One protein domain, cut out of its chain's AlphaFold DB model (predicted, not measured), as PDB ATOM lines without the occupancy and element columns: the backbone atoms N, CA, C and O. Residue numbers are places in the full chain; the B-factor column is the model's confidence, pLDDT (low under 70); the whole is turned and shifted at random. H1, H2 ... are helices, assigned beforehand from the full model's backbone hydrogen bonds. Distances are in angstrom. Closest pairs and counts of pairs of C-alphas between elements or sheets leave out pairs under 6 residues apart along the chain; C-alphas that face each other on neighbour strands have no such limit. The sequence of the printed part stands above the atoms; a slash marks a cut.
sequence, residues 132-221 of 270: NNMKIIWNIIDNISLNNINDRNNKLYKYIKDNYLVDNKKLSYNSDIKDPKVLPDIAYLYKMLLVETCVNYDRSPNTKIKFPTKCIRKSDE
ATOM      1  N   ASN A 132     153.230 114.064 129.137       87.38
ATOM      2  CA  ASN A 132     152.151 113.732 128.207       87.38
ATOM      3  C   ASN A 132     150.934 113.178 128.950       87.38
ATOM      4  O   ASN A 132     149.825 113.668 128.751       87.38
ATOM      5  N   ASN A 133     151.144 112.204 129.840       90.06
ATOM      6  CA  ASN A 133     150.068 111.654 130.661       90.06
ATOM      7  C   ASN A 133     149.468 112.737 131.561       90.06
ATOM      8  O   ASN A 133     148.249 112.891 131.598       90.06
ATOM      9  N   MET A 134     150.308 113.559 132.193       87.25
ATOM     10  CA  MET A 134     149.839 114.671 133.022       87.25
ATOM     11  C   MET A 134     149.034 115.696 132.233       87.25
ATOM     12  O   MET A 134     148.014 116.169 132.724       87.25
ATOM     13  N   LYS A 135     149.420 116.000 130.989       88.62
ATOM     14  CA  LYS A 135     148.652 116.883 130.102       88.62
ATOM     15  C   LYS A 135     147.273 116.312 129.788       88.62
ATOM     16  O   LYS A 135     146.303 117.063 129.766       88.62
ATOM     17  N   ILE A 136     147.168 114.998 129.577       92.75
ATOM     18  CA  ILE A 136     145.876 114.336 129.366       92.75
ATOM     19  C   ILE A 136     145.004 114.476 130.622       92.75
ATOM     20  O   ILE A 136     143.872 114.940 130.505       92.75
ATOM     21  N   ILE A 137     145.527 114.164 131.815       91.81
ATOM     22  CA  ILE A 137     144.773 114.309 133.077       91.81
ATOM     23  C   ILE A 137     144.344 115.769 133.289       91.81
ATOM     24  O   ILE A 137     143.192 116.045 133.613       91.81
ATOM     25  N   TRP A 138     145.248 116.717 133.050       90.19
ATOM     26  CA  TRP A 138     144.968 118.142 133.198       90.19
ATOM     27  C   TRP A 138     143.850 118.616 132.269       90.19
ATOM     28  O   TRP A 138     142.947 119.329 132.703       90.19
ATOM     29  N   ASN A 139     143.870 118.171 131.011       91.94
ATOM     30  CA  ASN A 139     142.816 118.462 130.044       91.94
ATOM     31  C   ASN A 139     141.478 117.833 130.446       91.94
ATOM     32  O   ASN A 139     140.439 118.445 130.225       91.94
ATOM     33  N   ILE A 140     141.476 116.632 131.033       92.88
ATOM     34  CA  ILE A 140     140.246 116.027 131.566       92.88
ATOM     35  C   ILE A 140     139.641 116.940 132.639       92.88
ATOM     36  O   ILE A 140     138.440 117.192 132.601       92.88
ATOM     37  N   ILE A 141     140.469 117.472 133.546       92.50
ATOM     38  CA  ILE A 141     140.028 118.379 134.615       92.50
ATOM     39  C   ILE A 141     139.522 119.718 134.052       92.50
ATOM     40  O   ILE A 141     138.484 120.209 134.485       92.50
ATOM     41  N   ASP A 142     140.225 120.307 133.078       90.00
ATOM     42  CA  ASP A 142     139.841 121.595 132.475       90.00
ATOM     43  C   ASP A 142     138.528 121.544 131.685       90.00
ATOM     44  O   ASP A 142     137.868 122.569 131.528       90.00
ATOM     45  N   ASN A 143     138.135 120.362 131.209       92.25
ATOM     46  CA  ASN A 143     136.934 120.176 130.396       92.25
ATOM     47  C   ASN A 143     135.734 119.631 131.190       92.25
ATOM     48  O   ASN A 143     134.752 119.196 130.588       92.25
ATOM     49  N   ILE A 144     135.782 119.628 132.528       92.38
ATOM     50  CA  ILE A 144     134.627 119.231 133.345       92.38
ATOM     51  C   ILE A 144     133.508 120.265 133.173       92.38
ATOM     52  O   ILE A 144     133.671 121.440 133.498       92.38
ATOM     53  N   SER A 145     132.342 119.813 132.711       93.56
ATOM     54  CA  SER A 145     131.117 120.620 132.632       93.56
ATOM     55  C   SER A 145     130.088 120.242 133.705       93.56
ATOM     56  O   SER A 145     130.190 119.196 134.349       93.56
ATOM     57  N   LEU A 146     129.038 121.060 133.860       90.44
ATOM     58  CA  LEU A 146     127.902 120.748 134.739       90.44
ATOM     59  C   LEU A 146     127.170 119.461 134.328       90.44
ATOM     60  O   LEU A 146     126.733 118.696 135.184       90.44
ATOM     61  N   ASN A 147     127.056 119.199 133.026       91.06
ATOM     62  CA  ASN A 147     126.439 117.965 132.538       91.06
ATOM     63  C   ASN A 147     127.305 116.758 132.899       91.06
ATOM     64  O   ASN A 147     126.788 115.742 133.347       91.06
ATOM     65  N   ASN A 148     128.627 116.894 132.761       91.75
ATOM     66  CA  ASN A 148     129.561 115.843 133.138       91.75
ATOM     67  C   ASN A 148     129.503 115.541 134.633       91.75
ATOM     68  O   ASN A 148     129.331 114.390 135.005       91.75
ATOM     69  N   ILE A 149     129.612 116.560 135.491       90.06
ATOM     70  CA  ILE A 149     129.691 116.342 136.941       90.06
ATOM     71  C   ILE A 149     128.408 115.735 137.524       90.06
ATOM     72  O   ILE A 149     128.450 115.075 138.558       90.06
ATOM     73  N   ASN A 150     127.267 115.930 136.859       90.25
ATOM     74  CA  ASN A 150     125.994 115.330 137.246       90.25
ATOM     75  C   ASN A 150     125.725 113.965 136.594       90.25
ATOM     76  O   ASN A 150     124.756 113.306 136.973       90.25
ATOM     77  N   ASP A 151     126.578 113.505 135.677       90.12
ATOM     78  CA  ASP A 151     126.497 112.159 135.113       90.12
ATOM     79  C   ASP A 151     126.948 111.113 136.145       90.12
ATOM     80  O   ASP A 151     128.137 110.881 136.373       90.12
ATOM     81  N   ARG A 152     125.967 110.451 136.764       83.06
ATOM     82  CA  ARG A 152     126.183 109.437 137.808       83.06
ATOM     83  C   ARG A 152     126.681 108.100 137.263       83.06
ATOM     84  O   ARG A 152     127.173 107.285 138.044       83.06
ATOM     85  N   ASN A 153     126.552 107.868 135.958       89.62
ATOM     86  CA  ASN A 153     126.998 106.630 135.320       89.62
ATOM     87  C   ASN A 153     128.496 106.674 135.005       89.62
ATOM     88  O   ASN A 153     129.140 105.634 134.866       89.62
ATOM     89  N   ASN A 154     129.082 107.871 134.932       91.69
ATOM     90  CA  ASN A 154     130.511 108.029 134.740       91.69
ATOM     91  C   ASN A 154     131.261 107.952 136.078       91.69
ATOM     92  O   ASN A 154     131.184 108.855 136.912       91.69
ATOM     93  N   LYS A 155     132.049 106.885 136.249       92.38
ATOM     94  CA  LYS A 155     132.858 106.617 137.450       92.38
ATOM     95  C   LYS A 155     133.722 107.808 137.888       92.38
ATOM     96  O   LYS A 155     133.770 108.103 139.079       92.38
ATOM     97  N   LEU A 156     134.363 108.500 136.942       92.94
ATOM     98  CA  LEU A 156     135.211 109.663 137.218       92.94
ATOM     99  C   LEU A 156     134.388 110.814 137.791       92.94
ATOM    100  O   LEU A 156     134.726 111.362 138.834       92.94
ATOM    101  N   TYR A 157     133.303 111.186 137.116       91.81
ATOM    102  CA  TYR A 157     132.500 112.335 137.531       91.81
ATOM    103  C   TYR A 157     131.747 112.074 138.829       91.81
ATOM    104  O   TYR A 157     131.704 112.958 139.683       91.81
ATOM    105  N   LYS A 158     131.269 110.841 139.028       90.56
ATOM    106  CA  LYS A 158     130.744 110.387 140.313       90.56
ATOM    107  C   LYS A 158     131.782 110.546 141.427       90.56
ATOM    108  O   LYS A 158     131.498 111.209 142.415       90.56
ATOM    109  N   TYR A 159     132.999 110.024 141.240       91.44
ATOM    110  CA  TYR A 159     134.085 110.174 142.215       91.44
ATOM    111  C   TYR A 159     134.385 111.649 142.525       91.44
ATOM    112  O   TYR A 159     134.467 112.028 143.693       91.44
ATOM    113  N   ILE A 160     134.505 112.489 141.491       90.88
ATOM    114  CA  ILE A 160     134.791 113.920 141.644       90.88
ATOM    115  C   ILE A 160     133.690 114.619 142.445       90.88
ATOM    116  O   ILE A 160     133.996 115.361 143.382       90.88
ATOM    117  N   LYS A 161     132.423 114.382 142.084       88.44
ATOM    118  CA  LYS A 161     131.250 114.974 142.731       88.44
ATOM    119  C   LYS A 161     131.148 114.551 144.189       88.44
ATOM    120  O   LYS A 161     131.025 115.418 145.050       88.44
ATOM    121  N   ASP A 162     131.217 113.249 144.453       86.88
ATOM    122  CA  ASP A 162     131.047 112.698 145.794       86.88
ATOM    123  C   ASP A 162     132.111 113.279 146.735       86.88
ATOM    124  O   ASP A 162     131.761 113.869 147.756       86.88
ATOM    125  N   ASN A 163     133.391 113.246 146.341       86.19
ATOM    126  CA  ASN A 163     134.482 113.814 147.144       86.19
ATOM    127  C   ASN A 163     134.347 115.330 147.343       86.19
ATOM    128  O   ASN A 163     134.547 115.821 148.451       86.19
ATOM    129  N   TYR A 164     133.954 116.083 146.307       85.06
ATOM    130  CA  TYR A 164     133.734 117.525 146.449       85.06
ATOM    131  C   TYR A 164     132.622 117.841 147.463       85.06
ATOM    132  O   TYR A 164     132.765 118.761 148.271       85.06
ATOM    133  N   LEU A 165     131.514 117.092 147.438       81.19
ATOM    134  CA  LEU A 165     130.396 117.287 148.364       81.19
ATOM    135  C   LEU A 165     130.773 116.934 149.810       81.19
ATOM    136  O   LEU A 165     130.394 117.678 150.722       81.19
ATOM    137  N   VAL A 166     131.549 115.857 150.009       77.25
ATOM    138  CA  VAL A 166     132.079 115.455 151.325       77.25
ATOM    139  C   VAL A 166     132.953 116.558 151.913       77.25
ATOM    140  O   VAL A 166     132.671 117.050 153.008       77.25
ATOM    141  N   ASP A 167     133.979 116.981 151.171       74.94
ATOM    142  CA  ASP A 167     134.984 117.932 151.654       74.94
ATOM    143  C   ASP A 167     134.363 119.303 151.978       74.94
ATOM    144  O   ASP A 167     134.792 119.991 152.904       74.94
ATOM    145  N   ASN A 168     133.288 119.678 151.275       72.62
ATOM    146  CA  ASN A 168     132.563 120.931 151.497       72.62
ATOM    147  C   ASN A 168     131.394 120.818 152.492       72.62
ATOM    148  O   ASN A 168     130.601 121.755 152.601       72.62
ATOM    149  N   LYS A 169     131.260 119.694 153.217       64.69
ATOM    150  CA  LYS A 169     130.182 119.431 154.195       64.69
ATOM    151  C   LYS A 169     128.764 119.638 153.633       64.69
ATOM    152  O   LYS A 169     127.820 119.891 154.382       64.69
ATOM    153  N   LYS A 170     128.582 119.519 152.315       63.50
ATOM    154  CA  LYS A 170     127.273 119.616 151.657       63.50
ATOM    155  C   LYS A 170     126.658 118.216 151.658       63.50
ATOM    156  O   LYS A 170     126.770 117.479 150.690       63.50
ATOM    157  N   LEU A 171     126.020 117.851 152.771       51.53
ATOM    158  CA  LEU A 171     125.527 116.499 153.109       51.53
ATOM    159  C   LEU A 171     124.416 115.920 152.198       51.53
ATOM    160  O   LEU A 171     123.823 114.894 152.519       51.53
ATOM    161  N   SER A 172     124.139 116.522 151.041       58.03
ATOM    162  CA  SER A 172     123.185 115.999 150.062       58.03
ATOM    163  C   SER A 172     123.928 115.299 148.919       58.03
ATOM    164  O   SER A 172     124.119 115.860 147.841       58.03
ATOM    165  N   TYR A 173     124.313 114.038 149.138       55.19
ATOM    166  CA  TYR A 173     124.938 113.168 148.121       55.19
ATOM    167  C   TYR A 173     124.083 112.990 146.851       55.19
ATOM    168  O   TYR A 173     124.587 112.611 145.798       55.19
ATOM    169  N   ASN A 174     122.783 113.294 146.922       61.00
ATOM    170  CA  ASN A 174     121.822 113.032 145.852       61.00
ATOM    171  C   ASN A 174     121.366 114.265 145.068       61.00
ATOM    172  O   ASN A 174     120.562 114.115 144.144       61.00
ATOM    173  N   SER A 175     121.868 115.459 145.378       70.62
ATOM    174  CA  SER A 175     121.514 116.665 144.621       70.62
ATOM    175  C   SER A 175     122.433 116.874 143.427       70.62
ATOM    176  O   SER A 175     123.646 116.673 143.505       70.62
ATOM    177  N   ASP A 176     121.862 117.331 142.321       81.81
ATOM    178  CA  ASP A 176     122.647 117.805 141.191       81.81
ATOM    179  C   ASP A 176     123.295 119.152 141.520       81.81
ATOM    180  O   ASP A 176     122.684 120.024 142.145       81.81
ATOM    181  N   ILE A 177     124.552 119.314 141.109       83.38
ATOM    182  CA  ILE A 177     125.254 120.591 141.190       83.38
ATOM    183  C   ILE A 177     124.653 121.478 140.104       83.38
ATOM    184  O   ILE A 177     124.779 121.180 138.919       83.38
ATOM    185  N   LYS A 178     123.974 122.550 140.514       84.44
ATOM    186  CA  LYS A 178     123.335 123.509 139.598       84.44
ATOM    187  C   LYS A 178     124.153 124.783 139.398       84.44
ATOM    188  O   LYS A 178     123.964 125.469 138.402       84.44
ATOM    189  N   ASP A 179     125.041 125.102 140.339       85.88
ATOM    190  CA  ASP A 179     125.847 126.320 140.295       85.88
ATOM    191  C   ASP A 179     127.148 126.090 139.500       85.88
ATOM    192  O   ASP A 179     128.021 125.352 139.971       85.88
ATOM    193  N   PRO A 180     127.326 126.715 138.319       84.75
ATOM    194  CA  PRO A 180     128.553 126.585 137.533       84.75
ATOM    195  C   PRO A 180     129.789 127.157 138.240       84.75
ATOM    196  O   PRO A 180     130.907 126.782 137.884       84.75
ATOM    197  N   LYS A 181     129.625 128.017 139.258       85.38
ATOM    198  CA  LYS A 181     130.744 128.573 140.039       85.38
ATOM    199  C   LYS A 181     131.515 127.515 140.828       85.38
ATOM    200  O   LYS A 181     132.631 127.784 141.247       85.38
ATOM    201  N   VAL A 182     130.957 126.313 140.977       86.25
ATOM    202  CA  VAL A 182     131.616 125.161 141.605       86.25
ATOM    203  C   VAL A 182     132.691 124.534 140.705       86.25
ATOM    204  O   VAL A 182     133.645 123.939 141.202       86.25
ATOM    205  N   LEU A 183     132.572 124.653 139.376       88.44
ATOM    206  CA  LEU A 183     133.502 124.004 138.443       88.44
ATOM    207  C   LEU A 183     134.953 124.506 138.586       88.44
ATOM    208  O   LEU A 183     135.854 123.665 138.618       88.44
ATOM    209  N   PRO A 184     135.220 125.823 138.729       87.38
ATOM    210  CA  PRO A 184     136.556 126.319 139.059       87.38
ATOM    211  C   PRO A 184     137.143 125.725 140.344       87.38
ATOM    212  O   PRO A 184     138.328 125.392 140.350       87.38
ATOM    213  N   ASP A 185     136.338 125.550 141.396       85.75
ATOM    214  CA  ASP A 185     136.795 124.985 142.673       85.75
ATOM    215  C   ASP A 185     137.170 123.508 142.522       85.75
ATOM    216  O   ASP A 185     138.226 123.077 142.983       85.75
ATOM    217  N   ILE A 186     136.339 122.733 141.817       89.00
ATOM    218  CA  ILE A 186     136.642 121.339 141.470       89.00
ATOM    219  C   ILE A 186     137.949 121.272 140.677       89.00
ATOM    220  O   ILE A 186     138.853 120.510 141.026       89.00
ATOM    221  N   ALA A 187     138.076 122.086 139.628       88.25
ATOM    222  CA  ALA A 187     139.276 122.105 138.805       88.25
ATOM    223  C   ALA A 187     140.519 122.469 139.630       88.25
ATOM    224  O   ALA A 187     141.573 121.858 139.454       88.25
ATOM    225  N   TYR A 188     140.390 123.423 140.554       85.31
ATOM    226  CA  TYR A 188     141.448 123.805 141.479       85.31
ATOM    227  C   TYR A 188     141.868 122.632 142.372       85.31
ATOM    228  O   TYR A 188     143.050 122.298 142.401       85.31
ATOM    229  N   LEU A 189     140.925 121.960 143.039       85.88
ATOM    230  CA  LEU A 189     141.206 120.859 143.969       85.88
ATOM    231  C   LEU A 189     141.972 119.709 143.305       85.88
ATOM    232  O   LEU A 189     142.996 119.264 143.822       85.88
ATOM    233  N   TYR A 190     141.523 119.254 142.135       87.94
ATOM    234  CA  TYR A 190     142.169 118.130 141.453       87.94
ATOM    235  C   TYR A 190     143.490 118.526 140.787       87.94
ATOM    236  O   TYR A 190     144.419 117.722 140.747       87.94
ATOM    237  N   LYS A 191     143.644 119.777 140.336       86.69
ATOM    238  CA  LYS A 191     144.957 120.283 139.902       86.69
ATOM    239  C   LYS A 191     145.924 120.434 141.068       86.69
ATOM    240  O   LYS A 191     147.104 120.143 140.895       86.69
ATOM    241  N   MET A 192     145.442 120.837 142.244       80.62
ATOM    242  CA  MET A 192     146.248 120.846 143.463       80.62
ATOM    243  C   MET A 192     146.676 119.437 143.844       80.62
ATOM    244  O   MET A 192     147.844 119.256 144.144       80.62
ATOM    245  N   LEU A 193     145.804 118.429 143.748       82.81
ATOM    246  CA  LEU A 193     146.201 117.031 143.956       82.81
ATOM    247  C   LEU A 193     147.364 116.633 143.031       82.81
ATOM    248  O   LEU A 193     148.350 116.070 143.499       82.81
ATOM    249  N   LEU A 194     147.302 116.979 141.741       80.88
ATOM    250  CA  LEU A 194     148.406 116.731 140.802       80.88
ATOM    251  C   LEU A 194     149.679 117.522 141.146       80.88
ATOM    252  O   LEU A 194     150.778 117.017 140.961       80.88
ATOM    253  N   VAL A 195     149.555 118.753 141.643       75.38
ATOM    254  CA  VAL A 195     150.685 119.626 142.017       75.38
ATOM    255  C   VAL A 195     151.291 119.289 143.386       75.38
ATOM    256  O   VAL A 195     152.475 119.520 143.619       75.38
ATOM    257  N   GLU A 196     150.520 118.765 144.328       69.12
ATOM    258  CA  GLU A 196     151.075 118.281 145.595       69.12
ATOM    259  C   GLU A 196     151.801 116.953 145.376       69.12
ATOM    260  O   GLU A 196     152.866 116.734 145.946       69.12
ATOM    261  N   THR A 197     151.303 116.129 144.449       63.09
ATOM    262  CA  THR A 197     151.958 114.878 144.041       63.09
ATOM    263  C   THR A 197     153.113 115.079 143.047       63.09
ATOM    264  O   THR A 197     153.973 114.200 142.947       63.09
ATOM    265  N   CYS A 198     153.184 116.228 142.356       64.25
ATOM    266  CA  CYS A 198     154.250 116.627 141.421       64.25
ATOM    267  C   CYS A 198     154.769 118.053 141.705       64.25
ATOM    268  O   CYS A 198     154.024 119.011 141.538       64.25
ATOM    269  N   VAL A 199     156.057 118.254 142.011       52.47
ATOM    270  CA  VAL A 199     156.628 119.588 142.295       52.47
ATOM    271  C   VAL A 199     156.313 120.610 141.196       52.47
ATOM    272  O   VAL A 199     156.832 120.539 140.083       52.47
ATOM    273  N   ASN A 200     155.520 121.624 141.550       53.94
ATOM    274  CA  ASN A 200     155.284 122.807 140.730       53.94
ATOM    275  C   ASN A 200     156.213 123.947 141.171       53.94
ATOM    276  O   ASN A 200     156.152 124.402 142.314       53.94
ATOM    277  N   TYR A 201     157.077 124.398 140.261       49.66
ATOM    278  CA  TYR A 201     158.073 125.437 140.532       49.66
ATOM    279  C   TYR A 201     157.498 126.856 140.559       49.66
ATOM    280  O   TYR A 201     158.172 127.764 141.036       49.66
ATOM    281  N   ASP A 202     156.265 127.059 140.087       50.31
ATOM    282  CA  ASP A 202     155.661 128.388 139.985       50.31
ATOM    283  C   ASP A 202     154.519 128.544 141.005       50.31
ATOM    284  O   ASP A 202     153.354 128.755 140.666       50.31
ATOM    285  N   ARG A 203     154.850 128.389 142.298       47.00
ATOM    286  CA  ARG A 203     153.943 128.711 143.416       47.00
ATOM    287  C   ARG A 203     153.940 130.221 143.650       47.00
ATOM    288  O   ARG A 203     154.497 130.709 144.629       47.00
ATOM    289  N   SER A 204     153.311 130.970 142.753       50.16
ATOM    290  CA  SER A 204     152.908 132.340 143.076       50.16
ATOM    291  C   SER A 204     151.589 132.283 143.864       50.16
ATOM    292  O   SER A 204     150.600 131.776 143.331       50.16
ATOM    293  N   PRO A 205     151.542 132.779 145.117       44.16
ATOM    294  CA  PRO A 205     150.397 132.612 146.023       44.16
ATOM    295  C   PRO A 205     149.088 133.256 145.529       44.16
ATOM    296  O   PRO A 205     148.030 132.958 146.069       44.16
ATOM    297  N   ASN A 206     149.149 134.075 144.472       48.03
ATOM    298  CA  ASN A 206     148.016 134.819 143.913       48.03
ATOM    299  C   ASN A 206     147.696 134.479 142.442       48.03
ATOM    300  O   ASN A 206     146.970 135.228 141.792       48.03
ATOM    301  N   THR A 207     148.224 133.387 141.874       53.56
ATOM    302  CA  THR A 207     147.986 133.054 140.454       53.56
ATOM    303  C   THR A 207     147.361 131.680 140.251       53.56
ATOM    304  O   THR A 207     147.716 130.719 140.925       53.56
ATOM    305  N   LYS A 208     146.465 131.602 139.256       64.94
ATOM    306  CA  LYS A 208     145.875 130.380 138.686       64.94
ATOM    307  C   LYS A 208     146.906 129.245 138.633       64.94
ATOM    308  O   LYS A 208     147.998 129.452 138.103       64.94
ATOM    309  N   ILE A 209     146.548 128.057 139.135       70.12
ATOM    310  CA  ILE A 209     147.430 126.882 139.088       70.12
ATOM    311  C   ILE A 209     147.825 126.627 137.630       70.12
ATOM    312  O   ILE A 209     146.972 126.356 136.779       70.12
ATOM    313  N   LYS A 210     149.123 126.735 137.343       75.06
ATOM    314  CA  LYS A 210     149.688 126.470 136.018       75.06
ATOM    315  C   LYS A 210     150.023 124.993 135.865       75.06
ATOM    316  O   LYS A 210     150.372 124.332 136.843       75.06
ATOM    317  N   PHE A 211     149.952 124.518 134.622       77.50
ATOM    318  CA  PHE A 211     150.410 123.183 134.256       77.50
ATOM    319  C   PHE A 211     151.884 123.002 134.662       77.50
ATOM    320  O   PHE A 211     152.689 123.899 134.388       77.50
ATOM    321  N   PRO A 212     152.251 121.883 135.310       70.44
ATOM    322  CA  PRO A 212     153.620 121.648 135.738       70.44
ATOM    323  C   PRO A 212     154.568 121.562 134.538       70.44
ATOM    324  O   PRO A 212     154.298 120.893 133.545       70.44
ATOM    325  N   THR A 213     155.727 122.209 134.644       70.75
ATOM    326  CA  THR A 213     156.806 122.085 133.647       70.75
ATOM    327  C   THR A 213     157.654 120.828 133.861       70.75
ATOM    328  O   THR A 213     158.378 120.417 132.956       70.75
ATOM    329  N   LYS A 214     157.558 120.215 135.048       68.38
ATOM    330  CA  LYS A 214     158.208 118.962 135.444       68.38
ATOM    331  C   LYS A 214     157.327 118.203 136.432       68.38
ATOM    332  O   LYS A 214     156.593 118.814 137.200       68.38
ATOM    333  N   CYS A 215     157.465 116.883 136.451       68.19
ATOM    334  CA  CYS A 215     156.802 116.011 137.410       68.19
ATOM    335  C   CYS A 215     157.877 115.364 138.276       68.19
ATOM    336  O   CYS A 215     158.467 114.375 137.859       68.19
ATOM    337  N   ILE A 216     158.174 115.961 139.430       66.44
ATOM    338  CA  ILE A 216     159.053 115.379 140.455       66.44
ATOM    339  C   ILE A 216     158.161 114.995 141.623       66.44
ATOM    340  O   ILE A 216     157.349 115.814 142.052       66.44
ATOM    341  N   ARG A 217     158.268 113.771 142.119       65.38
ATOM    342  CA  ARG A 217     157.341 113.277 143.128       65.38
ATOM    343  C   ARG A 217     157.698 113.760 144.531       65.38
ATOM    344  O   ARG A 217     158.860 113.753 144.923       65.38
ATOM    345  N   LYS A 218     156.678 114.163 145.289       65.50
ATOM    346  CA  LYS A 218     156.728 114.274 146.751       65.50
ATOM    347  C   LYS A 218     155.865 113.138 147.289       65.50
ATOM    348  O   LYS A 218     154.653 113.180 147.113       65.50
ATOM    349  N   SER A 219     156.505 112.102 147.818       62.91
ATOM    350  CA  SER A 219     155.821 110.948 148.412       62.91
ATOM    351  C   SER A 219     155.091 111.410 149.680       62.91
ATOM    352  O   SER A 219     155.727 111.975 150.572       62.91
ATOM    353  N   ASP A 220     153.769 111.243 149.729       68.88
ATOM    354  CA  ASP A 220     152.924 111.592 150.877       68.88
ATOM    355  C   ASP A 220     151.724 110.645 150.933       68.88
ATOM    356  O   ASP A 220     150.906 110.613 150.018       68.88
ATOM    357  N   GLU A 221     151.590 109.890 152.024       68.56
ATOM    358  CA  GLU A 221     150.597 108.816 152.153       68.56
ATOM    359  C   GLU A 221     149.151 109.285 151.898       68.56
ATOM    360  O   GLU A 221     148.353 108.575 151.274       68.56
TER     361      GLU A 221
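AT A GLANCE: This is residues 132 to 221 of the 270 residues of an uncharacterized protein of viral metagenome (UniProt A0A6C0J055). Two helices, H1 and H4, lie side by side as a narrow V and run opposite ways, while H3 crosses near the end where H4 begins and the short H2 packs on the first part of H3. A long loop, residues 168 to 181, leads from H3 back to H4, and a tail with no named element, residues 198 to 221, follows H4 at the other end. The printed part has 90 residues with four named helices, H1 H2 H3 H4 along the chain, holding 45 of them, and no named strand; the class is all helix. It is compact, with a radius of gyration of the C-alphas of 14.0 A and spans of 38 by 27 by 25 A.

IN THESE COORDINATES: Find C-alpha 132 at (152.151, 113.732, 128.207); from there H1 runs to residue 142, 15.2 A on. H2 is residues 146 to 150. H3, residues 155 to 167, measures 18.3 A. H4, residues 182 to 197, measures 22.9 A and ends at C-alpha 197, (151.958, 114.878, 144.041).

HOW THE PARTS SIT: Look at Ile 141 and Ala 187, whose C-alphas, 5.7 A apart, are the closest of H1 and H4. The two touch at a shallow tilt of 24 degrees, opposite ways, H4 with residues 187 to 191 alone. H2 and H3 touch, H3 with residues 157 to 161 alone; their closest C-alphas are those of Ile 149 and Tyr 157, 4.9 A. H3 and H4 are close but not clearly touching, about perpendicular at 85 degrees, the closest C-alphas being those of Tyr 164 and Ile 186, 6.9 A. H1 and H3 are apart. In H1, H2, H3 and H4 every O i to N i+4 pair is within hydrogen-bond range.

THE WHOLE: The C-alphas farthest apart, those of Asn 174 and Tyr 201, are 38.7 A apart. The printed part has no cut. The link from H3 to H4 is long. The model's pLDDT is under 70 in residues 169 to 174, 196 to 208 and 214 to 221.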